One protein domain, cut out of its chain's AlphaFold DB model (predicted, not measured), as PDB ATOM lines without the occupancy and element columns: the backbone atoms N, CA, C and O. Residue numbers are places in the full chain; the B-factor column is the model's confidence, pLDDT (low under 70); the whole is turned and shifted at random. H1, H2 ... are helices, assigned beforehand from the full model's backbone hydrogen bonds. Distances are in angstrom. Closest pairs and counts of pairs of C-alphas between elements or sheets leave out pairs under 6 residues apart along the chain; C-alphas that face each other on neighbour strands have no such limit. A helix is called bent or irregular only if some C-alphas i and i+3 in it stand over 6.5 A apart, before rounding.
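Overview. This is residues 16 to 183 of the 656 residues of an uncharacterized protein of Fonsecaea pedrosoi CBS 271.37 (UniProt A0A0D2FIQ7). Four helices lie side by side in a row, H5, H4, H7 and the short arm H8a, and the long arm H8b folds back from H8a and runs slanting across one side of that row, while H6 covers H4 and H5 from the other side. Beyond H8b, H1, H2 and H3 form a small group of their own, their centres in a triangle, with H2 packing on the last part of H8b, and residues 32 to 46 make a long loop between H1 and H2. The printed part has 168 residues with eight named helices, H1 to H8 in order, and no named strand; its class is all helix. It is compact, with a radius of gyration of the C-alphas of 15.7 A, and elongated, spanning 47 by 30 by 27 A.

Arrangement. H1, residues 16 to 31, and H2, residues 47 to 53, form a helical hairpin at a shallow tilt of 11 degrees; H1 touches H2 with residues 17 to 24 alone, and the closest C-alphas, of Gln 17 and Leu 52, are 5.8 A apart. H3, residues 55 to 70, forms a hairpin with H2, touching it with residues 57 to 62 alone; the closest C-alphas are those of Trp 51 and Gly 58, 3.8 A apart. H4, residues 76 to 90, is apart from H3. H4 and H5, residues 93 to 105, form a hairpin at a shallow tilt of 22 degrees, closest at the C-alphas of Gly 87 and Leu 96, 5.6 A apart. H6, residues 110 to 117, forms a hairpin with H5 and touches H4 at a steep tilt of 46 degrees, where the C-alphas of Ser 88 and Ala 117 come closest, 5.1 A. H7, residues 127 to 142, touches H4 and runs the same way at a shallow tilt of 26 degrees; the closest C-alphas are those of Val 78 and Glu 129, 4.6 A apart. H8, residues 147 to 181, was assigned as one helix by its hydrogen bonds but is bent: C-alphas 156 and 159 are 8.9 A apart, and its arms, H8a at 147 to 156 and H8b at 159 to 181, stand at a steep tilt of 69 degrees, only just short of about perpendicular. H7 and H8a form a hairpin, closest at the C-alphas of Val 131 and Ala 153, 5.9 A. H8 is the hub, touching five other helices. H8b touches H4 the same way at 38 degrees, only just steep, with the C-alphas of Gly 87 and Ser 176 closest, 6.0 A. H8b touches H2 with residues 175 to 179 alone, closest at Pro 47 and Leu 179, C-alphas 6.0 A apart. H3 and H8b only just touch, with 3 pairs of C-alphas within 8 A, the closest those of Ile 68 and Leu 168, 7.0 A. H4, H5 and H8b make an up-and-down bundle, each running against the one before it. Every O i to N i+4 pair is within hydrogen-bond range in H2, H4, H5, H6, H7, H8a and H8b; in H1 and H3 it is 11 of 12 each.

Along the chain. H1 begins at C-alpha 16, (12.349, 55.958, 36.955), and is 23.1 A long. H3 measures 20.8 A, H4 21.1 A and H7 22.5 A from first to last C-alpha. H8b, 33.2 A long, runs from C-alpha 159 at (34.680, 83.285, 22.416) to C-alpha 181 at (10.429, 77.418, 44.335).

Size, cuts and confidence. The two C-alphas farthest apart are those of Gln 41 and Asp 148, 50.0 A. The printed part has no cut. The link from H1 to H2 is long, with 15 residues. The mean pLDDT of the printed part is 90.5, and residue 33 alone is under 70.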
ATOM      1  N   GLU A  16      11.816  54.806  37.700       90.23
ATOM      2  CA  GLU A  16      12.349  55.958  36.955       90.23
ATOM      3  C   GLU A  16      13.208  56.858  37.857       90.23
ATOM      4  O   GLU A  16      14.312  57.258  37.485       90.23
ATOM      5  N   GLN A  17      12.738  57.107  39.083       95.41
ATOM      6  CA  GLN A  17      13.480  57.872  40.083       95.41
ATOM      7  C   GLN A  17      14.756  57.150  40.528       95.41
ATOM      8  O   GLN A  17      15.770  57.806  40.715       95.41
ATOM      9  N   ASP A  18      14.746  55.822  40.665       93.99
ATOM     10  CA  ASP A  18      15.916  55.022  41.050       93.99
ATOM     11  C   ASP A  18      17.021  55.074  39.985       93.99
ATOM     12  O   ASP A  18      18.198  55.232  40.316       93.99
ATOM     13  N   ALA A  19      16.655  55.025  38.699       92.92
ATOM     14  CA  ALA A  19      17.611  55.189  37.606       92.92
ATOM     15  C   ALA A  19      18.271  56.579  37.632       92.92
ATOM     16  O   ALA A  19      19.499  56.680  37.574       92.92
ATOM     17  N   LEU A  20      17.468  57.641  37.782       94.69
ATOM     18  CA  LEU A  20      17.966  59.013  37.884       94.69
ATOM     19  C   LEU A  20      18.804  59.223  39.158       94.69
ATOM     20  O   LEU A  20      19.886  59.799  39.094       94.69
ATOM     21  N   TYR A  21      18.346  58.707  40.299       95.17
ATOM     22  CA  TYR A  21      19.049  58.757  41.583       95.17
ATOM     23  C   TYR A  21      20.434  58.114  41.481       95.17
ATOM     24  O   TYR A  21      21.422  58.716  41.900       95.17
ATOM     25  N   LYS A  22      20.533  56.918  40.884       92.83
ATOM     26  CA  LYS A  22      21.811  56.211  40.696       92.83
ATOM     27  C   LYS A  22      22.766  56.978  39.786       92.83
ATOM     28  O   LYS A  22      23.945  57.088  40.121       92.83
ATOM     29  N   ASP A  23      22.271  57.530  38.678       92.19
ATOM     30  CA  ASP A  23      23.079  58.345  37.762       92.19
ATOM     31  C   ASP A  23      23.607  59.603  38.470       92.19
ATOM     32  O   ASP A  23      24.815  59.846  38.480       92.19
ATOM     33  N   ILE A  24      22.728  60.341  39.160       92.07
ATOM     34  CA  ILE A  24      23.094  61.531  39.939       92.07
ATOM     35  C   ILE A  24      24.166  61.200  40.981       92.07
ATOM     36  O   ILE A  24      25.232  61.823  41.011       92.07
ATOM     37  N   ARG A  25      23.916  60.186  41.811       90.12
ATOM     38  CA  ARG A  25      24.809  59.781  42.901       90.12
ATOM     39  C   ARG A  25      26.195  59.355  42.400       90.12
ATOM     40  O   ARG A  25      27.208  59.653  43.039       90.12
ATOM     41  N   SER A  26      26.256  58.712  41.231       87.42
ATOM     42  CA  SER A  26      27.523  58.306  40.604       87.42
ATOM     43  C   SER A  26      28.397  59.508  40.218       87.42
ATOM     44  O   SER A  26      29.614  59.480  40.401       87.42
ATOM     45  N   VAL A  27      27.780  60.605  39.765       84.36
ATOM     46  CA  VAL A  27      28.497  61.818  39.350       84.36
ATOM     47  C   VAL A  27      28.883  62.666  40.555       84.36
ATOM     48  O   VAL A  27      30.023  63.129  40.610       84.36
ATOM     49  N   ILE A  28      27.974  62.837  41.526       82.43
ATOM     50  CA  ILE A  28      28.228  63.611  42.753       82.43
ATOM     51  C   ILE A  28      29.466  63.081  43.475       82.43
ATOM     52  O   ILE A  28      30.374  63.853  43.774       82.43
ATOM     53  N   SER A  29      29.524  61.762  43.696       74.74
ATOM     54  CA  SER A  29      30.633  61.121  44.419       74.74
ATOM     55  C   SER A  29      31.995  61.297  43.736       74.74
ATOM     56  O   SER A  29      33.024  61.180  44.396       74.74
ATOM     57  N   SER A  30      32.005  61.629  42.441       71.70
ATOM     58  CA  SER A  30      33.219  61.803  41.642       71.70
ATOM     59  C   SER A  30      33.634  63.270  41.440       71.70
ATOM     60  O   SER A  30      34.808  63.517  41.184       71.70
ATOM     61  N   HIS A  31      32.713  64.242  41.536       70.80
ATOM     62  CA  HIS A  31      32.967  65.620  41.064       70.80
ATOM     63  C   HIS A  31      32.591  66.748  42.033       70.80
ATOM     64  O   HIS A  31      32.961  67.889  41.775       70.80
ATOM     65  N   LEU A  32      31.854  66.486  43.119       71.50
ATOM     66  CA  LEU A  32      31.318  67.546  43.988       71.50
ATOM     67  C   LEU A  32      31.714  67.342  45.459       71.50
ATOM     68  O   LEU A  32      30.863  67.017  46.288       71.50
ATOM     69  N   PRO A  33      33.005  67.503  45.808       69.57
ATOM     70  CA  PRO A  33      33.444  67.427  47.195       69.57
ATOM     71  C   PRO A  33      33.046  68.685  47.988       69.57
ATOM     72  O   PRO A  33      32.772  69.745  47.429       69.57
ATOM     73  N   GLY A  34      33.079  68.584  49.320       72.82
ATOM     74  CA  GLY A  34      33.080  69.752  50.214       72.82
ATOM     75  C   GLY A  34      31.727  70.183  50.785       72.82
ATOM     76  O   GLY A  34      31.692  71.115  51.587       72.82
ATOM     77  N   PHE A  35      30.627  69.514  50.441       82.61
ATOM     78  CA  PHE A  35      29.311  69.794  51.020       82.61
ATOM     79  C   PHE A  35      28.441  68.534  51.097       82.61
ATOM     80  O   PHE A  35      28.708  67.528  50.443       82.61
ATOM     81  N   GLN A  36      27.413  68.572  51.943       85.17
ATOM     82  CA  GLN A  36      26.512  67.446  52.139       85.17
ATOM     83  C   GLN A  36      25.498  67.372  50.993       85.17
ATOM     84  O   GLN A  36      24.811  68.347  50.676       85.17
ATOM     85  N   THR A  37      25.402  66.189  50.394       88.44
ATOM     86  CA  THR A  37      24.551  65.904  49.231       88.44
ATOM     87  C   THR A  37      23.470  64.865  49.506       88.44
ATOM     88  O   THR A  37      22.542  64.721  48.711       88.44
ATOM     89  N   GLU A  38      23.529  64.205  50.665       89.48
ATOM     90  CA  GLU A  38      22.572  63.195  51.118       89.48
ATOM     91  C   GLU A  38      22.196  63.408  52.593       89.48
ATOM     92  O   GLU A  38      23.013  63.880  53.390       89.48
ATOM     93  N   THR A  39      20.975  63.038  52.984       86.84
ATOM     94  CA  THR A  39      20.602  62.880  54.402       86.84
ATOM     95  C   THR A  39      21.326  61.679  55.025       86.84
ATOM     96  O   THR A  39      21.885  60.845  54.316       86.84
ATOM     97  N   GLU A  40      21.267  61.522  56.352       84.39
ATOM     98  CA  GLU A  40      21.816  60.333  57.035       84.39
ATOM     99  C   GLU A  40      21.207  59.011  56.531       84.39
ATOM    100  O   GLU A  40      21.844  57.962  56.592       84.39
ATOM    101  N   GLN A  41      19.982  59.054  55.998       86.51
ATOM    102  CA  GLN A  41      19.277  57.910  55.411       86.51
ATOM    103  C   GLN A  41      19.564  57.722  53.906       86.51
ATOM    104  O   GLN A  41      18.965  56.852  53.275       86.51
ATOM    105  N   GLY A  42      20.456  58.523  53.313       89.36
ATOM    106  CA  GLY A  42      20.880  58.411  51.913       89.36
ATOM    107  C   GLY A  42      19.954  59.076  50.887       89.36
ATOM    108  O   GLY A  42      20.127  58.856  49.685       89.36
ATOM    109  N   ALA A  43      18.962  59.862  51.316       91.93
ATOM    110  CA  ALA A  43      18.116  60.625  50.397       91.93
ATOM    111  C   ALA A  43      18.904  61.815  49.835       91.93
ATOM    112  O   ALA A  43      19.473  62.578  50.614       91.93
ATOM    113  N   LEU A  44      18.937  61.991  48.510       92.08
ATOM    114  CA  LEU A  44      19.605  63.147  47.897       92.08
ATOM    115  C   LEU A  44      18.899  64.443  48.318       92.08
ATOM    116  O   LEU A  44      17.671  64.501  48.286       92.08
ATOM    117  N   ILE A  45      19.664  65.470  48.687       90.02
ATOM    118  CA  ILE A  45      19.164  66.809  49.060       90.02
ATOM    119  C   ILE A  45      19.496  67.844  47.977       90.02
ATOM    120  O   ILE A  45      20.040  67.494  46.935       90.02
ATOM    121  N   GLY A  46      19.158  69.120  48.163       89.70
ATOM    122  CA  GLY A  46      19.518  70.141  47.177       89.70
ATOM    123  C   GLY A  46      18.721  70.043  45.870       89.70
ATOM    124  O   GLY A  46      17.559  69.641  45.885       89.70
ATOM    125  N   PRO A  47      19.304  70.403  44.715       90.68
ATOM    126  CA  PRO A  47      18.557  70.428  43.457       90.68
ATOM    127  C   PRO A  47      18.173  69.019  42.987       90.68
ATOM    128  O   PRO A  47      17.155  68.833  42.326       90.68
ATOM    129  N   TRP A  48      18.938  68.002  43.385       91.86
ATOM    130  CA  TRP A  48      18.675  66.609  43.038       91.86
ATOM    131  C   TRP A  48      17.392  66.080  43.674       91.86
ATOM    132  O   TRP A  48      16.676  65.311  43.035       91.86
ATOM    133  N   SER A  49      17.074  66.515  44.900       91.21
ATOM    134  CA  SER A  49      15.817  66.139  45.556       91.21
ATOM    135  C   SER A  49      14.612  66.670  44.782       91.21
ATOM    136  O   SER A  49      13.621  65.958  44.641       91.21
ATOM    137  N   VAL A  50      14.731  67.882  44.226       91.35
ATOM    138  CA  VAL A  50      13.716  68.530  43.386       91.35
ATOM    139  C   VAL A  50      13.563  67.796  42.060       91.35
ATOM    140  O   VAL A  50      12.448  67.491  41.647       91.35
ATOM    141  N   TRP A  51      14.671  67.458  41.402       92.66
ATOM    142  CA  TRP A  51      14.644  66.742  40.124       92.66
ATOM    143  C   TRP A  51      14.064  65.332  40.244       92.66
ATOM    144  O   TRP A  51      13.446  64.844  39.304       92.66
ATOM    145  N   LEU A  52      14.198  64.691  41.406       93.51
ATOM    146  CA  LEU A  52      13.552  63.408  41.668       93.51
ATOM    147  C   LEU A  52      12.037  63.516  41.893       93.51
ATOM    148  O   LEU A  52      11.360  62.503  41.741       93.51
ATOM    149  N   GLN A  53      11.485  64.695  42.215       90.92
ATOM    150  CA  GLN A  53      10.026  64.859  42.342       90.92
ATOM    151  C   GLN A  53       9.317  64.693  40.991       90.92
ATOM    152  O   GLN A  53       8.226  64.140  40.939       90.92
ATOM    153  N   GLU A  54       9.961  65.122  39.902       90.89
ATOM    154  CA  GLU A  54       9.448  65.055  38.529       90.89
ATOM    155  C   GLU A  54      10.518  64.430  37.616       90.89
ATOM    156  O   GLU A  54      11.176  65.154  36.863       90.89
ATOM    157  N   PRO A  55      10.751  63.103  37.683       90.99
ATOM    158  CA  PRO A  55      11.933  62.459  37.102       90.99
ATOM    159  C   PRO A  55      12.086  62.676  35.591       90.99
ATOM    160  O   PRO A  55      13.214  62.806  35.120       90.99
ATOM    161  N   GLY A  56      10.990  62.819  34.837       91.95
ATOM    162  CA  GLY A  56      11.047  63.119  33.404       91.95
ATOM    163  C   GLY A  56      11.685  64.482  33.100       91.95
ATOM    164  O   GLY A  56      12.587  64.579  32.267       91.95
ATOM    165  N   LEU A  57      11.272  65.540  33.810       92.13
ATOM    166  CA  LEU A  57      11.889  66.869  33.687       92.13
ATOM    167  C   LEU A  57      13.255  66.903  34.384       92.13
ATOM    168  O   LEU A  57      14.218  67.455  33.851       92.13
ATOM    169  N   GLY A  58      13.343  66.277  35.554       92.29
ATOM    170  CA  GLY A  58      14.548  66.177  36.358       92.29
ATOM    171  C   GLY A  58      15.702  65.524  35.614       92.29
ATOM    172  O   GLY A  58      16.816  66.026  35.684       92.29
ATOM    173  N   ALA A  59      15.447  64.479  34.826       93.38
ATOM    174  CA  ALA A  59      16.454  63.843  33.984       93.38
ATOM    175  C   ALA A  59      16.964  64.780  32.877       93.38
ATOM    176  O   ALA A  59      18.157  64.775  32.572       93.38
ATOM    177  N   VAL A  60      16.098  65.614  32.289       93.77
ATOM    178  CA  VAL A  60      16.501  66.608  31.276       93.77
ATOM    179  C   VAL A  60      17.377  67.691  31.903       93.77
ATOM    180  O   VAL A  60      18.456  67.981  31.384       93.77
ATOM    181  N   VAL A  61      16.952  68.252  33.041       92.48
ATOM    182  CA  VAL A  61      17.732  69.264  33.770       92.48
ATOM    183  C   VAL A  61      19.050  68.672  34.260       92.48
ATOM    184  O   VAL A  61      20.103  69.284  34.086       92.48
ATOM    185  N   TRP A  62      19.026  67.452  34.792       92.80
ATOM    186  CA  TRP A  62      20.224  66.748  35.225       92.80
ATOM    187  C   TRP A  62      21.194  66.503  34.072       92.80
ATOM    188  O   TRP A  62      22.382  66.757  34.227       92.80
ATOM    189  N   ASN A  63      20.722  66.082  32.896       92.64
ATOM    190  CA  ASN A  63      21.589  65.911  31.730       92.64
ATOM    191  C   ASN A  63      22.231  67.232  31.284       92.64
ATOM    192  O   ASN A  63      23.409  67.238  30.926       92.64
ATOM    193  N   LEU A  64      21.498  68.347  31.355       91.25
ATOM    194  CA  LEU A  64      22.036  69.676  31.065       91.25
ATOM    195  C   LEU A  64      23.116  70.090  32.077       91.25
ATOM    196  O   LEU A  64      24.212  70.488  31.678       91.25
ATOM    197  N   VAL A  65      22.835  69.946  33.374       89.75
ATOM    198  CA  VAL A  65      23.788  70.247  34.455       89.75
ATOM    199  C   VAL A  65      25.014  69.341  34.359       89.75
ATOM    200  O   VAL A  65      26.141  69.826  34.392       89.75
ATOM    201  N   LYS A  66      24.814  68.036  34.159       89.14
ATOM    202  CA  LYS A  66      25.878  67.048  33.966       89.14
ATOM    203  C   LYS A  66      26.767  67.435  32.789       89.14
ATOM    204  O   LYS A  66      27.974  67.496  32.964       89.14
ATOM    205  N   MET A  67      26.195  67.789  31.636       88.50
ATOM    206  CA  MET A  67      26.959  68.198  30.452       88.50
ATOM    207  C   MET A  67      27.817  69.448  30.701       88.50
ATOM    208  O   MET A  67      28.973  69.481  30.282       88.50
ATOM    209  N   ILE A  68      27.273  70.461  31.383       85.70
ATOM    210  CA  ILE A  68      27.998  71.703  31.704       85.70
ATOM    211  C   ILE A  68      29.080  71.477  32.763       85.70
ATOM    212  O   ILE A  68      30.064  72.217  32.788       85.70
ATOM    213  N   THR A  69      28.920  70.480  33.631       80.86
ATOM    214  CA  THR A  69      29.907  70.123  34.656       80.86
ATOM    215  C   THR A  69      31.014  69.226  34.099       80.86
ATOM    216  O   THR A  69      32.181  69.480  34.363       80.86
ATOM    217  N   THR A  70      30.691  68.213  33.289       81.20
ATOM    218  CA  THR A  70      31.684  67.234  32.808       81.20
ATOM    219  C   THR A  70      32.471  67.697  31.582       81.20
ATOM    220  O   THR A  70      33.560  67.188  31.346       81.20
ATOM    221  N   ASN A  71      31.940  68.637  30.791       82.38
ATOM    222  CA  ASN A  71      32.603  69.166  29.587       82.38
ATOM    223  C   ASN A  71      33.075  70.620  29.757       82.38
ATOM    224  O   ASN A  71      33.216  71.342  28.766       82.38
ATOM    225  N   ALA A  72      33.273  71.061  31.001       84.46
ATOM    226  CA  ALA A  72      33.690  72.421  31.316       84.46
ATOM    227  C   ALA A  72      35.078  72.734  30.732       84.46
ATOM    228  O   ALA A  72      36.021  71.961  30.910       84.46
ATOM    229  N   LYS A  73      35.214  73.874  30.047       88.73
ATOM    230  CA  LYS A  73      36.509  74.403  29.584       88.73
ATOM    231  C   LYS A  73      36.924  75.657  30.341       88.73
ATOM    232  O   LYS A  73      38.104  76.007  30.329       88.73
ATOM    233  N   LEU A  74      35.972  76.354  30.959       92.31
ATOM    234  CA  LEU A  74      36.276  77.493  31.814       92.31
ATOM    235  C   LEU A  74      37.046  77.043  33.061       92.31
ATOM    236  O   LEU A  74      36.716  75.997  33.622       92.31
ATOM    237  N   PRO A  75      38.015  77.845  33.541       91.37
ATOM    238  CA  PRO A  75      38.625  77.607  34.840       91.37
ATOM    239  C   PRO A  75      37.552  77.523  35.926       91.37
ATOM    240  O   PRO A  75      36.598  78.305  35.934       91.37
ATOM    241  N   GLU A  76      37.718  76.591  36.859       90.69
ATOM    242  CA  GLU A  76      36.703  76.339  37.879       90.69
ATOM    243  C   GLU A  76      36.450  77.583  38.750       90.69
ATOM    244  O   GLU A  76      35.302  77.880  39.067       90.69
ATOM    245  N   SER A  77      37.481  78.390  39.029       91.62
ATOM    246  CA  SER A  77      37.348  79.663  39.754       91.62
ATOM    247  C   SER A  77      36.371  80.637  39.085       91.62
ATOM    248  O   SER A  77      35.487  81.196  39.735       91.62
ATOM    249  N   VAL A  78      36.477  80.788  37.763       94.60
ATOM    250  CA  VAL A  78      35.614  81.643  36.935       94.60
ATOM    251  C   VAL A  78      34.164  81.161  36.991       94.60
ATOM    252  O   VAL A  78      33.238  81.965  37.120       94.60
ATOM    253  N   ARG A  79      33.964  79.839  36.936       95.23
ATOM    254  CA  ARG A  79      32.640  79.213  37.025       95.23
ATOM    255  C   ARG A  79      32.009  79.470  38.390       95.23
ATOM    256  O   ARG A  79      30.872  79.930  38.450       95.23
ATOM    257  N   GLN A  80      32.757  79.252  39.472       94.07
ATOM    258  CA  GLN A  80      32.265  79.463  40.834       94.07
ATOM    259  C   GLN A  80      31.874  80.922  41.104       94.07
ATOM    260  O   GLN A  80      30.839  81.168  41.716       94.07
ATOM    261  N   VAL A  81      32.631  81.897  40.593       94.75
ATOM    262  CA  VAL A  81      32.291  83.326  40.719       94.75
ATOM    263  C   VAL A  81      30.948  83.646  40.061       94.75
ATOM    264  O   VAL A  81      30.113  84.329  40.660       94.75
ATOM    265  N   ALA A  82      30.712  83.124  38.856       96.63
ATOM    266  CA  ALA A  82      29.442  83.299  38.161       96.63
ATOM    267  C   ALA A  82      28.284  82.627  38.917       96.63
ATOM    268  O   ALA A  82      27.238  83.247  39.102       96.63
ATOM    269  N   ILE A  83      28.490  81.399  39.404       96.24
ATOM    270  CA  ILE A  83      27.483  80.642  40.158       96.24
ATOM    271  C   ILE A  83      27.133  81.349  41.472       96.24
ATOM    272  O   ILE A  83      25.965  81.622  41.724       96.24
ATOM    273  N   LEU A  84      28.122  81.747  42.278       95.57
ATOM    274  CA  LEU A  84      27.889  82.493  43.521       95.57
ATOM    275  C   LEU A  84      27.174  83.825  43.264       95.57
ATOM    276  O   LEU A  84      26.343  84.258  44.069       95.57
ATOM    277  N   LYS A  85      27.449  84.480  42.128       96.07
ATOM    278  CA  LYS A  85      26.728  85.696  41.750       96.07
ATOM    279  C   LYS A  85      25.252  85.421  41.425       96.07
ATOM    280  O   LYS A  85      24.393  86.208  41.825       96.07
ATOM    281  N   VAL A  86      24.946  84.315  40.752       97.47
ATOM    282  CA  VAL A  86      23.561  83.880  40.503       97.47
ATOM    283  C   VAL A  86      22.864  83.517  41.817       97.47
ATOM    284  O   VAL A  86      21.828  84.105  42.141       97.47
ATOM    285  N   GLY A  87      23.473  82.654  42.629       95.93
ATOM    286  CA  GLY A  87      22.920  82.221  43.909       95.93
ATOM    287  C   GLY A  87      22.674  83.378  44.873       95.93
ATOM    288  O   GLY A  87      21.638  83.414  45.537       95.93
ATOM    289  N   SER A  88      23.561  84.378  44.911       93.67
ATOM    290  CA  SER A  88      23.371  85.584  45.731       93.67
ATOM    291  C   SER A  88      22.264  86.496  45.199       93.67
ATOM    292  O   SER A  88      21.509  87.061  45.992       93.67
ATOM    293  N   HIS A  89      22.113  86.609  43.874       95.10
ATOM    294  CA  HIS A  89      21.028  87.368  43.253       95.10
ATOM    295  C   HIS A  89      19.656  86.777  43.597       95.10
ATOM    296  O   HIS A  89      18.758  87.510  44.014       95.10
ATOM    297  N   PHE A  90      19.505  85.453  43.496       94.67
ATOM    298  CA  PHE A  90      18.258  84.764  43.840       94.67
ATOM    299  C   PHE A  90      18.118  84.438  45.330       94.67
ATOM    300  O   PHE A  90      17.039  84.037  45.759       94.67
ATOM    301  N   LYS A  91      19.173  84.610  46.134       91.85
ATOM    302  CA  LYS A  91      19.248  84.160  47.536       91.85
ATOM    303  C   LYS A  91      19.008  82.650  47.695       91.85
ATOM    304  O   LYS A  91      18.380  82.219  48.660       91.85
ATOM    305  N   ALA A  92      19.496  81.848  46.749       92.21
ATOM    306  CA  ALA A  92      19.342  80.397  46.759       92.21
ATOM    307  C   ALA A  92      20.246  79.758  47.826       92.21
ATOM    308  O   ALA A  92      21.435  79.533  47.604       92.21
ATOM    309  N   ALA A  93      19.682  79.473  49.003       88.95
ATOM    310  CA  ALA A  93      20.445  79.065  50.186       88.95
ATOM    311  C   ALA A  93      21.295  77.803  49.958       88.95
ATOM    312  O   ALA A  93      22.475  77.790  50.311       88.95
ATOM    313  N   TYR A  94      20.724  76.759  49.341       90.65
ATOM    314  CA  TYR A  94      21.458  75.525  49.044       90.65
ATOM    315  C   TYR A  94      22.579  75.742  48.022       90.65
ATOM    316  O   TYR A  94      23.668  75.201  48.188       90.65
ATOM    317  N   GLU A  95      22.342  76.566  47.000       92.55
ATOM    318  CA  GLU A  95      23.353  76.886  45.990       92.55
ATOM    319  C   GLU A  95      24.530  77.640  46.618       92.55
ATOM    320  O   GLU A  95      25.679  77.242  46.448       92.55
ATOM    321  N   LEU A  96      24.247  78.664  47.428       92.02
ATOM    322  CA  LEU A  96      25.273  79.400  48.165       92.02
ATOM    323  C   LEU A  96      26.055  78.487  49.116       92.02
ATOM    324  O   LEU A  96      27.278  78.577  49.161       92.02
ATOM    325  N   TYR A  97      25.381  77.589  49.838       90.85
ATOM    326  CA  TYR A  97      26.023  76.592  50.699       90.85
ATOM    327  C   TYR A  97      26.981  75.685  49.917       90.85
ATOM    328  O   TYR A  97      28.159  75.585  50.265       90.85
ATOM    329  N   ALA A  98      26.484  75.056  48.852       90.54
ATOM    330  CA  ALA A  98      27.244  74.107  48.052       90.54
ATOM    331  C   ALA A  98      28.450  74.782  47.386       90.54
ATOM    332  O   ALA A  98      29.588  74.339  47.543       90.54
ATOM    333  N   HIS A  99      28.222  75.907  46.705       92.22
ATOM    334  CA  HIS A  99      29.256  76.577  45.922       92.22
ATOM    335  C   HIS A  99      30.236  77.380  46.768       92.22
ATOM    336  O   HIS A  99      31.383  77.540  46.355       92.22
ATOM    337  N   SER A 100      29.867  77.799  47.981       89.23
ATOM    338  CA  SER A 100      30.854  78.330  48.930       89.23
ATOM    339  C   SER A 100      31.817  77.234  49.399       89.23
ATOM    340  O   SER A 100      33.023  77.473  49.484       89.23
ATOM    341  N   GLY A 101      31.307  76.019  49.647       85.67
ATOM    342  CA  GLY A 101      32.123  74.850  49.993       85.67
ATOM    343  C   GLY A 101      33.085  74.464  48.869       85.67
ATOM    344  O   GLY A 101      34.289  74.339  49.099       85.67
ATOM    345  N   VAL A 102      32.575  74.370  47.636       87.09
ATOM    346  CA  VAL A 102      33.394  74.084  46.447       87.09
ATOM    347  C   VAL A 102      34.442  75.180  46.226       87.09
ATOM    348  O   VAL A 102      35.623  74.868  46.098       87.09
ATOM    349  N   SER A 103      34.055  76.458  46.270       86.58
ATOM    350  CA  SER A 103      34.974  77.597  46.098       86.58
ATOM    351  C   SER A 103      36.116  77.593  47.110       86.58
ATOM    352  O   SER A 103      37.275  77.774  46.739       86.58
ATOM    353  N   SER A 104      35.801  77.309  48.377       78.75
ATOM    354  CA  SER A 104      36.806  77.210  49.440       78.75
ATOM    355  C   SER A 104      37.794  76.068  49.178       78.75
ATOM    356  O   SER A 104      38.985  76.212  49.443       78.75
ATOM    357  N   SER A 105      37.334  74.946  48.610       76.86
ATOM    358  CA  SER A 105      38.208  73.814  48.256       76.86
ATOM    359  C   SER A 105      39.149  74.093  47.074       76.86
ATOM    360  O   SER A 105      40.164  73.418  46.928       76.86
ATOM    361  N   LEU A 106      38.841  75.108  46.260       79.13
ATOM    362  CA  LEU A 106      39.627  75.518  45.091       79.13
ATOM    363  C   LEU A 106      40.652  76.615  45.407       79.13
ATOM    364  O   LEU A 106      41.372  77.051  44.511       79.13
ATOM    365  N   GLY A 107      40.713  77.068  46.661       73.98
ATOM    366  CA  GLY A 107      41.605  78.143  47.086       73.98
ATOM    367  C   GLY A 107      41.122  79.543  46.707       73.98
ATOM    368  O   GLY A 107      41.932  80.465  46.697       73.98
ATOM    369  N   ILE A 108      39.828  79.729  46.400       81.19
ATOM    370  CA  ILE A 108      39.252  81.079  46.393       81.19
ATOM    371  C   ILE A 108      39.237  81.555  47.842       81.19
ATOM    372  O   ILE A 108      38.686  80.876  48.713       81.19
ATOM    373  N   GLU A 109      39.851  82.709  48.093       84.65
ATOM    374  CA  GLU A 109      39.979  83.250  49.441       84.65
ATOM    375  C   GLU A 109      38.605  83.393  50.096       84.65
ATOM    376  O   GLU A 109      37.628  83.822  49.473       84.65
ATOM    377  N   LYS A 110      38.523  83.038  51.377       83.51
ATOM    378  CA  LYS A 110      37.260  83.002  52.122       83.51
ATOM    379  C   LYS A 110      36.499  84.331  52.038       83.51
ATOM    380  O   LYS A 110      35.293  84.338  51.799       83.51
ATOM    381  N   ASP A 111      37.219  85.445  52.133       82.45
ATOM    382  CA  ASP A 111      36.654  86.793  52.033       82.45
ATOM    383  C   ASP A 111      36.055  87.074  50.644       82.45
ATOM    384  O   ASP A 111      35.026  87.747  50.524       82.45
ATOM    385  N   GLN A 112      36.660  86.527  49.582       88.49
ATOM    386  CA  GLN A 112      36.120  86.625  48.228       88.49
ATOM    387  C   GLN A 112      34.831  85.815  48.105       88.49
ATOM    388  O   GLN A 112      33.838  86.342  47.604       88.49
ATOM    389  N   VAL A 113      34.814  84.574  48.607       87.61
ATOM    390  CA  VAL A 113      33.616  83.717  48.610       87.61
ATOM    391  C   VAL A 113      32.465  84.396  49.352       87.61
ATOM    392  O   VAL A 113      31.354  84.460  48.834       87.61
ATOM    393  N   GLU A 114      32.722  84.973  50.525       85.83
ATOM    394  CA  GLU A 114      31.709  85.678  51.320       85.83
ATOM    395  C   GLU A 114      31.208  86.961  50.648       85.83
ATOM    396  O   GLU A 114      30.008  87.264  50.655       85.83
ATOM    397  N   SER A 115      32.109  87.721  50.027       84.16
ATOM    398  CA  SER A 115      31.744  88.906  49.251       84.16
ATOM    399  C   SER A 115      30.848  88.527  48.063       84.16
ATOM    400  O   SER A 115      29.769  89.100  47.900       84.16
ATOM    401  N   LEU A 116      31.206  87.479  47.318       90.59
ATOM    402  CA  LEU A 116      30.414  86.960  46.200       90.59
ATOM    403  C   LEU A 116      29.055  86.417  46.653       90.59
ATOM    404  O   LEU A 116      28.028  86.784  46.080       90.59
ATOM    405  N   ALA A 117      29.025  85.605  47.713       87.74
ATOM    406  CA  ALA A 117      27.803  85.037  48.283       87.74
ATOM    407  C   ALA A 117      26.854  86.110  48.849       87.74
ATOM    408  O   ALA A 117      25.638  85.921  48.864       87.74
ATOM    409  N   SER A 118      27.387  87.264  49.264       80.44
ATOM    410  CA  SER A 118      26.601  88.441  49.668       80.44
ATOM    411  C   SER A 118      26.208  89.358  48.501       80.44
ATOM    412  O   SER A 118      25.579  90.396  48.714       80.44
ATOM    413  N   GLY A 119      26.540  88.978  47.265       84.30
ATOM    414  CA  GLY A 119      26.177  89.694  46.046       84.30
ATOM    415  C   GLY A 119      27.101  90.856  45.688       84.30
ATOM    416  O   GLY A 119      26.736  91.647  44.814       84.30
ATOM    417  N   ASN A 120      28.268  90.951  46.327       86.09
ATOM    418  CA  ASN A 120      29.274  91.984  46.105       86.09
ATOM    419  C   ASN A 120      30.425  91.474  45.225       86.09
ATOM    420  O   ASN A 120      30.739  90.288  45.198       86.09
ATOM    421  N   ARG A 121      31.080  92.400  44.517       90.68
ATOM    422  CA  ARG A 121      32.287  92.127  43.727       90.68
ATOM    423  C   ARG A 121      33.519  92.302  44.620       90.68
ATOM    424  O   ARG A 121      33.745  93.434  45.057       90.68
ATOM    425  N   PRO A 122      34.327  91.262  44.892       87.30
ATOM    426  CA  PRO A 122      35.634  91.449  45.516       87.30
ATOM    427  C   PRO A 122      36.523  92.358  44.652       87.30
ATOM    428  O   PRO A 122      36.486  92.300  43.420       87.30
ATOM    429  N   ALA A 123      37.284  93.245  45.295       81.64
ATOM    430  CA  ALA A 123      38.115  94.233  44.597       81.64
ATOM    431  C   ALA A 123      39.380  93.623  43.970       81.64
ATOM    432  O   ALA A 123      39.969  94.218  43.072       81.64
ATOM    433  N   ASP A 124      39.780  92.450  44.446       86.22
ATOM    434  CA  ASP A 124      41.016  91.731  44.147       86.22
ATOM    435  C   ASP A 124      40.784  90.457  43.314       86.22
ATOM    436  O   ASP A 124      41.667  89.605  43.226       86.22
ATOM    437  N   LEU A 125      39.611  90.319  42.680       87.56
ATOM    438  CA  LEU A 125      39.380  89.248  41.710       87.56
ATOM    439  C   LEU A 125      40.394  89.332  40.560       87.56
ATOM    440  O   LEU A 125      40.639  90.409  40.004       87.56
ATOM    441  N   GLY A 126      40.916  88.175  40.153       90.39
ATOM    442  CA  GLY A 126      41.681  88.041  38.917       90.39
ATOM    443  C   GLY A 126      40.861  88.483  37.702       90.39
ATOM    444  O   GLY A 126      39.632  88.500  37.729       90.39
ATOM    445  N   ALA A 127      41.532  88.878  36.618       92.69
ATOM    446  CA  ALA A 127      40.844  89.397  35.434       92.69
ATOM    447  C   ALA A 127      39.772  88.434  34.859       92.69
ATOM    448  O   ALA A 127      38.688  88.920  34.527       92.69
ATOM    449  N   PRO A 128      40.000  87.103  34.770       95.58
ATOM    450  CA  PRO A 128      38.970  86.145  34.351       95.58
ATOM    451  C   PRO A 128      37.750  86.099  35.282       95.58
ATOM    452  O   PRO A 128      36.612  86.131  34.814       95.58
ATOM    453  N   GLU A 129      37.968  86.067  36.595       94.55
ATOM    454  CA  GLU A 129      36.921  86.036  37.618       94.55
ATOM    455  C   GLU A 129      36.119  87.339  37.641       94.55
ATOM    456  O   GLU A 129      34.890  87.333  37.681       94.55
ATOM    457  N   ALA A 130      36.821  88.467  37.564       94.13
ATOM    458  CA  ALA A 130      36.246  89.797  37.496       94.13
ATOM    459  C   ALA A 130      35.309  89.933  36.286       94.13
ATOM    460  O   ALA A 130      34.176  90.388  36.442       94.13
ATOM    461  N   VAL A 131      35.741  89.468  35.104       96.47
ATOM    462  CA  VAL A 131      34.895  89.477  33.902       96.47
ATOM    463  C   VAL A 131      33.674  88.575  34.068       96.47
ATOM    464  O   VAL A 131      32.587  88.946  33.635       96.47
ATOM    465  N   ALA A 132      33.816  87.417  34.721       97.09
ATOM    466  CA  ALA A 132      32.688  86.523  34.954       97.09
ATOM    467  C   ALA A 132      31.654  87.115  35.910       97.09
ATOM    468  O   ALA A 132      30.453  87.018  35.646       97.09
ATOM    469  N   TYR A 133      32.111  87.789  36.968       96.72
ATOM    470  CA  TYR A 133      31.236  88.551  37.850       96.72
ATOM    471  C   TYR A 133      30.472  89.632  37.078       96.72
ATOM    472  O   TYR A 133      29.266  89.795  37.277       96.72
ATOM    473  N   ASP A 134      31.157  90.368  36.201       96.04
ATOM    474  CA  ASP A 134      30.571  91.475  35.444       96.04
ATOM    475  C   ASP A 134      29.532  90.964  34.429       96.04
ATOM    476  O   ASP A 134      28.407  91.462  34.406       96.04
ATOM    477  N   VAL A 135      29.847  89.899  33.679       97.74
ATOM    478  CA  VAL A 135      28.906  89.226  32.762       97.74
ATOM    479  C   VAL A 135      27.664  88.732  33.509       97.74
ATOM    480  O   VAL A 135      26.541  89.021  33.089       97.74
ATOM    481  N   ALA A 136      27.843  88.020  34.631       97.77
ATOM    482  CA  ALA A 136      26.731  87.537  35.449       97.77
ATOM    483  C   ALA A 136      25.889  88.694  35.995       97.77
ATOM    484  O   ALA A 136      24.664  88.662  35.911       97.77
ATOM    485  N   SER A 137      26.533  89.749  36.495       95.74
ATOM    486  CA  SER A 137      25.847  90.929  37.026       95.74
ATOM    487  C   SER A 137      24.990  91.626  35.972       95.74
ATOM    488  O   SER A 137      23.845  91.958  36.264       95.74
ATOM    489  N   SER A 138      25.506  91.818  34.756       95.43
ATOM    490  CA  SER A 138      24.759  92.455  33.666       95.43
ATOM    491  C   SER A 138      23.560  91.626  33.217       95.43
ATOM    492  O   SER A 138      22.447  92.150  33.133       95.43
ATOM    493  N   LEU A 139      23.765  90.322  33.004       97.17
ATOM    494  CA  LEU A 139      22.691  89.416  32.600       97.17
ATOM    495  C   LEU A 139      21.598  89.311  33.670       97.17
ATOM    496  O   LEU A 139      20.421  89.343  33.331       97.17
ATOM    497  N   LEU A 140      21.957  89.246  34.954       95.88
ATOM    498  CA  LEU A 140      20.985  89.172  36.051       95.88
ATOM    499  C   LEU A 140      20.256  90.501  36.298       95.88
ATOM    500  O   LEU A 140      19.109  90.498  36.736       95.88
ATOM    501  N   ALA A 141      20.904  91.641  36.044       88.86
ATOM    502  CA  ALA A 141      20.298  92.953  36.259       88.86
ATOM    503  C   ALA A 141      19.317  93.347  35.145       88.86
ATOM    504  O   ALA A 141      18.278  93.937  35.434       88.86
ATOM    505  N   GLY A 142      19.646  93.053  33.882       83.44
ATOM    506  CA  GLY A 142      18.877  93.538  32.729       83.44
ATOM    507  C   GLY A 142      18.489  92.483  31.697       83.44
ATOM    508  O   GLY A 142      17.810  92.822  30.733       83.44
ATOM    509  N   GLY A 143      18.932  91.231  31.840       89.82
ATOM    510  CA  GLY A 143      18.734  90.189  30.825       89.82
ATOM    511  C   GLY A 143      19.533  90.409  29.535       89.82
ATOM    512  O   GLY A 143      19.333  89.689  28.560       89.82
ATOM    513  N   VAL A 144      20.429  91.400  29.512       92.13
ATOM    514  CA  VAL A 144      21.214  91.809  28.341       92.13
ATOM    515  C   VAL A 144      22.682  91.878  28.739       92.13
ATOM    516  O   VAL A 144      23.013  92.343  29.829       92.13
ATOM    517  N   LEU A 145      23.564  91.418  27.852       94.66
ATOM    518  CA  LEU A 145      25.006  91.566  27.999       94.66
ATOM    519  C   LEU A 145      25.479  92.744  27.131       94.66
ATOM    520  O   LEU A 145      25.434  92.617  25.909       94.66
ATOM    521  N   PRO A 146      25.899  93.875  27.727       93.65
ATOM    522  CA  PRO A 146      26.427  95.018  26.987       93.65
ATOM    523  C   PRO A 146      27.620  94.651  26.090       93.65
ATOM    524  O   PRO A 146      28.441  93.808  26.464       93.65
ATOM    525  N   ASP A 147      27.734  95.299  24.924       95.19
ATOM    526  CA  ASP A 147      28.751  94.996  23.903       95.19
ATOM    527  C   ASP A 147      30.193  95.130  24.418       95.19
ATOM    528  O   ASP A 147      31.080  94.371  24.016       95.19
ATOM    529  N   ASP A 148      30.446  96.075  25.322       93.78
ATOM    530  CA  ASP A 148      31.744  96.306  25.952       93.78
ATOM    531  C   ASP A 148      32.121  95.169  26.912       93.78
ATOM    532  O   ASP A 148      33.237  94.646  26.843       93.78
ATOM    533  N   ILE A 149      31.177  94.715  27.742       95.40
ATOM    534  CA  ILE A 149      31.376  93.575  28.648       95.40
ATOM    535  C   ILE A 149      31.508  92.278  27.844       95.40
ATOM    536  O   ILE A 149      32.397  91.475  28.132       95.40
ATOM    537  N   TYR A 150      30.698  92.090  26.797       97.18
ATOM    538  CA  TYR A 150      30.837  90.963  25.872       97.18
ATOM    539  C   TYR A 150      32.226  90.941  25.224       97.18
ATOM    540  O   TYR A 150      32.918  89.924  25.269       97.18
ATOM    541  N   SER A 151      32.674  92.072  24.677       96.50
ATOM    542  CA  SER A 151      33.990  92.192  24.039       96.50
ATOM    543  C   SER A 151      35.129  91.913  25.022       96.50
ATOM    544  O   SER A 151      36.101  91.237  24.679       96.50
ATOM    545  N   MET A 152      35.003  92.387  26.266       95.79
ATOM    546  CA  MET A 152      35.966  92.121  27.332       95.79
ATOM    547  C   MET A 152      35.993  90.636  27.721       95.79
ATOM    548  O   MET A 152      37.075  90.059  27.843       95.79
ATOM    549  N   ALA A 153      34.828  89.996  27.844       96.95
ATOM    550  CA  ALA A 153      34.722  88.569  28.124       96.95
ATOM    551  C   ALA A 153      35.354  87.731  27.005       96.95
ATOM    552  O   ALA A 153      36.169  86.856  27.289       96.95
ATOM    553  N   VAL A 154      35.086  88.056  25.734       97.37
ATOM    554  CA  VAL A 154      35.697  87.369  24.584       97.37
ATOM    555  C   VAL A 154      37.212  87.552  24.573       97.37
ATOM    556  O   VAL A 154      37.942  86.607  24.277       97.37
ATOM    557  N   LYS A 155      37.707  88.741  24.931       96.96
ATOM    558  CA  LYS A 155      39.145  89.018  25.012       96.96
ATOM    559  C   LYS A 155      39.842  88.208  26.111       96.96
ATOM    560  O   LYS A 155      40.967  87.768  25.900       96.96
ATOM    561  N   ILE A 156      39.206  88.044  27.272       96.28
ATOM    562  CA  ILE A 156      39.817  87.416  28.455       96.28
ATOM    563  C   ILE A 156      39.606  85.895  28.476       96.28
ATOM    564  O   ILE A 156      40.537  85.152  28.767       96.28
ATOM    565  N   LEU A 157      38.398  85.427  28.156       96.16
ATOM    566  CA  LEU A 157      37.991  84.017  28.247       96.16
ATOM    567  C   LEU A 157      37.974  83.307  26.886       96.16
ATOM    568  O   LEU A 157      37.739  82.100  26.811       96.16
ATOM    569  N   GLY A 158      38.171  84.046  25.792       95.94
ATOM    570  CA  GLY A 158      37.909  83.558  24.445       95.94
ATOM    571  C   GLY A 158      36.410  83.463  24.145       95.94
ATOM    572  O   GLY A 158      35.552  83.446  25.033       95.94
ATOM    573  N   GLN A 159      36.074  83.360  22.859       95.83
ATOM    574  CA  GLN A 159      34.680  83.285  22.416       95.83
ATOM    575  C   GLN A 159      33.955  82.052  22.980       95.83
ATOM    576  O   GLN A 159      32.851  82.178  23.504       95.83
ATOM    577  N   GLN A 160      34.591  80.873  22.935       94.16
ATOM    578  CA  GLN A 160      34.006  79.647  23.491       94.16
ATOM    579  C   GLN A 160      33.805  79.741  25.009       94.16
ATOM    580  O   GLN A 160      32.754  79.331  25.492       94.16
ATOM    581  N   GLY A 161      34.760  80.325  25.743       95.32
ATOM    582  CA  GLY A 161      34.638  80.523  27.189       95.32
ATOM    583  C   GLY A 161      33.520  81.500  27.547       95.32
ATOM    584  O   GLY A 161      32.743  81.241  28.459       95.32
ATOM    585  N   THR A 162      33.356  82.577  26.776       96.23
ATOM    586  CA  THR A 162      32.230  83.511  26.962       96.23
ATOM    587  C   THR A 162      30.890  82.822  26.719       96.23
ATOM    588  O   THR A 162      29.955  83.004  27.492       96.23
ATOM    589  N   PHE A 163      30.787  81.988  25.681       95.24
ATOM    590  CA  PHE A 163      29.563  81.232  25.423       95.24
ATOM    591  C   PHE A 163      29.263  80.228  26.535       95.24
ATOM    592  O   PHE A 163      28.126  80.178  26.999       95.24
ATOM    593  N   GLU A 164      30.257  79.466  26.995       95.26
ATOM    594  CA  GLU A 164      30.090  78.548  28.128       95.26
ATOM    595  C   GLU A 164      29.626  79.294  29.385       95.26
ATOM    596  O   GLU A 164      28.695  78.845  30.048       95.26
ATOM    597  N   LEU A 165      30.201  80.469  29.664       96.61
ATOM    598  CA  LEU A 165      29.856  81.298  30.816       96.61
ATOM    599  C   LEU A 165      28.392  81.756  30.772       96.61
ATOM    600  O   LEU A 165      27.685  81.649  31.771       96.61
ATOM    601  N   VAL A 166      27.914  82.224  29.615       96.55
ATOM    602  CA  VAL A 166      26.511  82.641  29.440       96.55
ATOM    603  C   VAL A 166      25.553  81.466  29.669       96.55
ATOM    604  O   VAL A 166      24.553  81.620  30.371       96.55
ATOM    605  N   HIS A 167      25.864  80.280  29.135       94.89
ATOM    606  CA  HIS A 167      25.043  79.085  29.358       94.89
ATOM    607  C   HIS A 167      25.072  78.637  30.823       94.89
ATOM    608  O   HIS A 167      24.026  78.292  31.368       94.89
ATOM    609  N   LEU A 168      26.239  78.686  31.476       95.99
ATOM    610  CA  LEU A 168      26.391  78.387  32.899       95.99
ATOM    611  C   LEU A 168      25.483  79.287  33.743       95.99
ATOM    612  O   LEU A 168      24.701  78.780  34.544       95.99
ATOM    613  N   ILE A 169      25.536  80.603  33.520       96.66
ATOM    614  CA  ILE A 169      24.697  81.580  34.226       96.66
ATOM    615  C   ILE A 169      23.215  81.255  34.020       96.66
ATOM    616  O   ILE A 169      22.468  81.186  34.994       96.66
ATOM    617  N   GLY A 170      22.789  80.994  32.780       95.48
ATOM    618  CA  GLY A 170      21.399  80.643  32.474       95.48
ATOM    619  C   GLY A 170      20.926  79.365  33.175       95.48
ATOM    620  O   GLY A 170      19.828  79.333  33.732       95.48
ATOM    621  N   VAL A 171      21.762  78.326  33.209       95.04
ATOM    622  CA  VAL A 171      21.437  77.069  33.898       95.04
ATOM    623  C   VAL A 171      21.354  77.263  35.403       95.04
ATOM    624  O   VAL A 171      20.398  76.789  36.011       95.04
ATOM    625  N   TYR A 172      22.272  78.011  36.008       95.88
ATOM    626  CA  TYR A 172      22.189  78.285  37.440       95.88
ATOM    627  C   TYR A 172      21.025  79.208  37.806       95.88
ATOM    628  O   TYR A 172      20.467  79.053  38.885       95.88
ATOM    629  N   CYS A 173      20.557  80.083  36.906       96.13
ATOM    630  CA  CYS A 173      19.305  80.815  37.131       96.13
ATOM    631  C   CYS A 173      18.128  79.839  37.276       96.13
ATOM    632  O   CYS A 173      17.344  79.951  38.218       96.13
ATOM    633  N   LEU A 174      18.035  78.842  36.385       94.36
ATOM    634  CA  LEU A 174      17.030  77.781  36.481       94.36
ATOM    635  C   LEU A 174      17.173  77.001  37.799       94.36
ATOM    636  O   LEU A 174      16.181  76.824  38.505       94.36
ATOM    637  N   VAL A 175      18.391  76.579  38.159       94.01
ATOM    638  CA  VAL A 175      18.660  75.843  39.408       94.01
ATOM    639  C   VAL A 175      18.241  76.664  40.628       94.01
ATOM    640  O   VAL A 175      17.384  76.214  41.389       94.01
ATOM    641  N   SER A 176      18.744  77.889  40.773       94.70
ATOM    642  CA  SER A 176      18.390  78.818  41.849       94.70
ATOM    643  C   SER A 176      16.880  79.030  41.978       94.70
ATOM    644  O   SER A 176      16.325  78.940  43.076       94.70
ATOM    645  N   MET A 177      16.187  79.271  40.861       93.04
ATOM    646  CA  MET A 177      14.734  79.457  40.860       93.04
ATOM    647  C   MET A 177      13.991  78.190  41.293       93.04
ATOM    648  O   MET A 177      13.034  78.289  42.061       93.04
ATOM    649  N   THR A 178      14.429  77.006  40.852       91.93
ATOM    650  CA  THR A 178      13.819  75.738  41.284       91.93
ATOM    651  C   THR A 178      14.050  75.469  42.772       91.93
ATOM    652  O   THR A 178      13.088  75.185  43.482       91.93
ATOM    653  N   LEU A 179      15.270  75.657  43.285       91.60
ATOM    654  CA  LEU A 179      15.585  75.504  44.711       91.60
ATOM    655  C   LEU A 179      14.696  76.392  45.591       91.60
ATOM    656  O   LEU A 179      14.080  75.914  46.543       91.60
ATOM    657  N   ASN A 180      14.576  77.672  45.233       90.49
ATOM    658  CA  ASN A 180      13.716  78.612  45.947       90.49
ATOM    659  C   ASN A 180      12.227  78.275  45.797       90.49
ATOM    660  O   ASN A 180      11.458  78.406  46.748       90.49
ATOM    661  N   GLY A 181      11.808  77.821  44.611       90.20
ATOM    662  CA  GLY A 181      10.429  77.418  44.335       90.20
ATOM    663  C   GLY A 181       9.951  76.264  45.222       90.20
ATOM    664  O   GLY A 181       8.797  76.269  45.659       90.20
ATOM    665  N   TYR A 182      10.840  75.323  45.541       89.21
ATOM    666  CA  TYR A 182      10.565  74.177  46.413       89.21
ATOM    667  C   TYR A 182      10.952  74.400  47.891       89.21
ATOM    668  O   TYR A 182      10.732  73.513  48.716       89.21
ATOM    669  N   ASP A 183      11.446  75.592  48.255       87.65
ATOM    670  CA  ASP A 183      11.947  75.917  49.605       87.65
ATOM    671  C   ASP A 183      12.991  74.897  50.102       87.65
ATOM    672  O   ASP A 183      12.916  74.398  51.227       87.65
TER     673      ASP A 183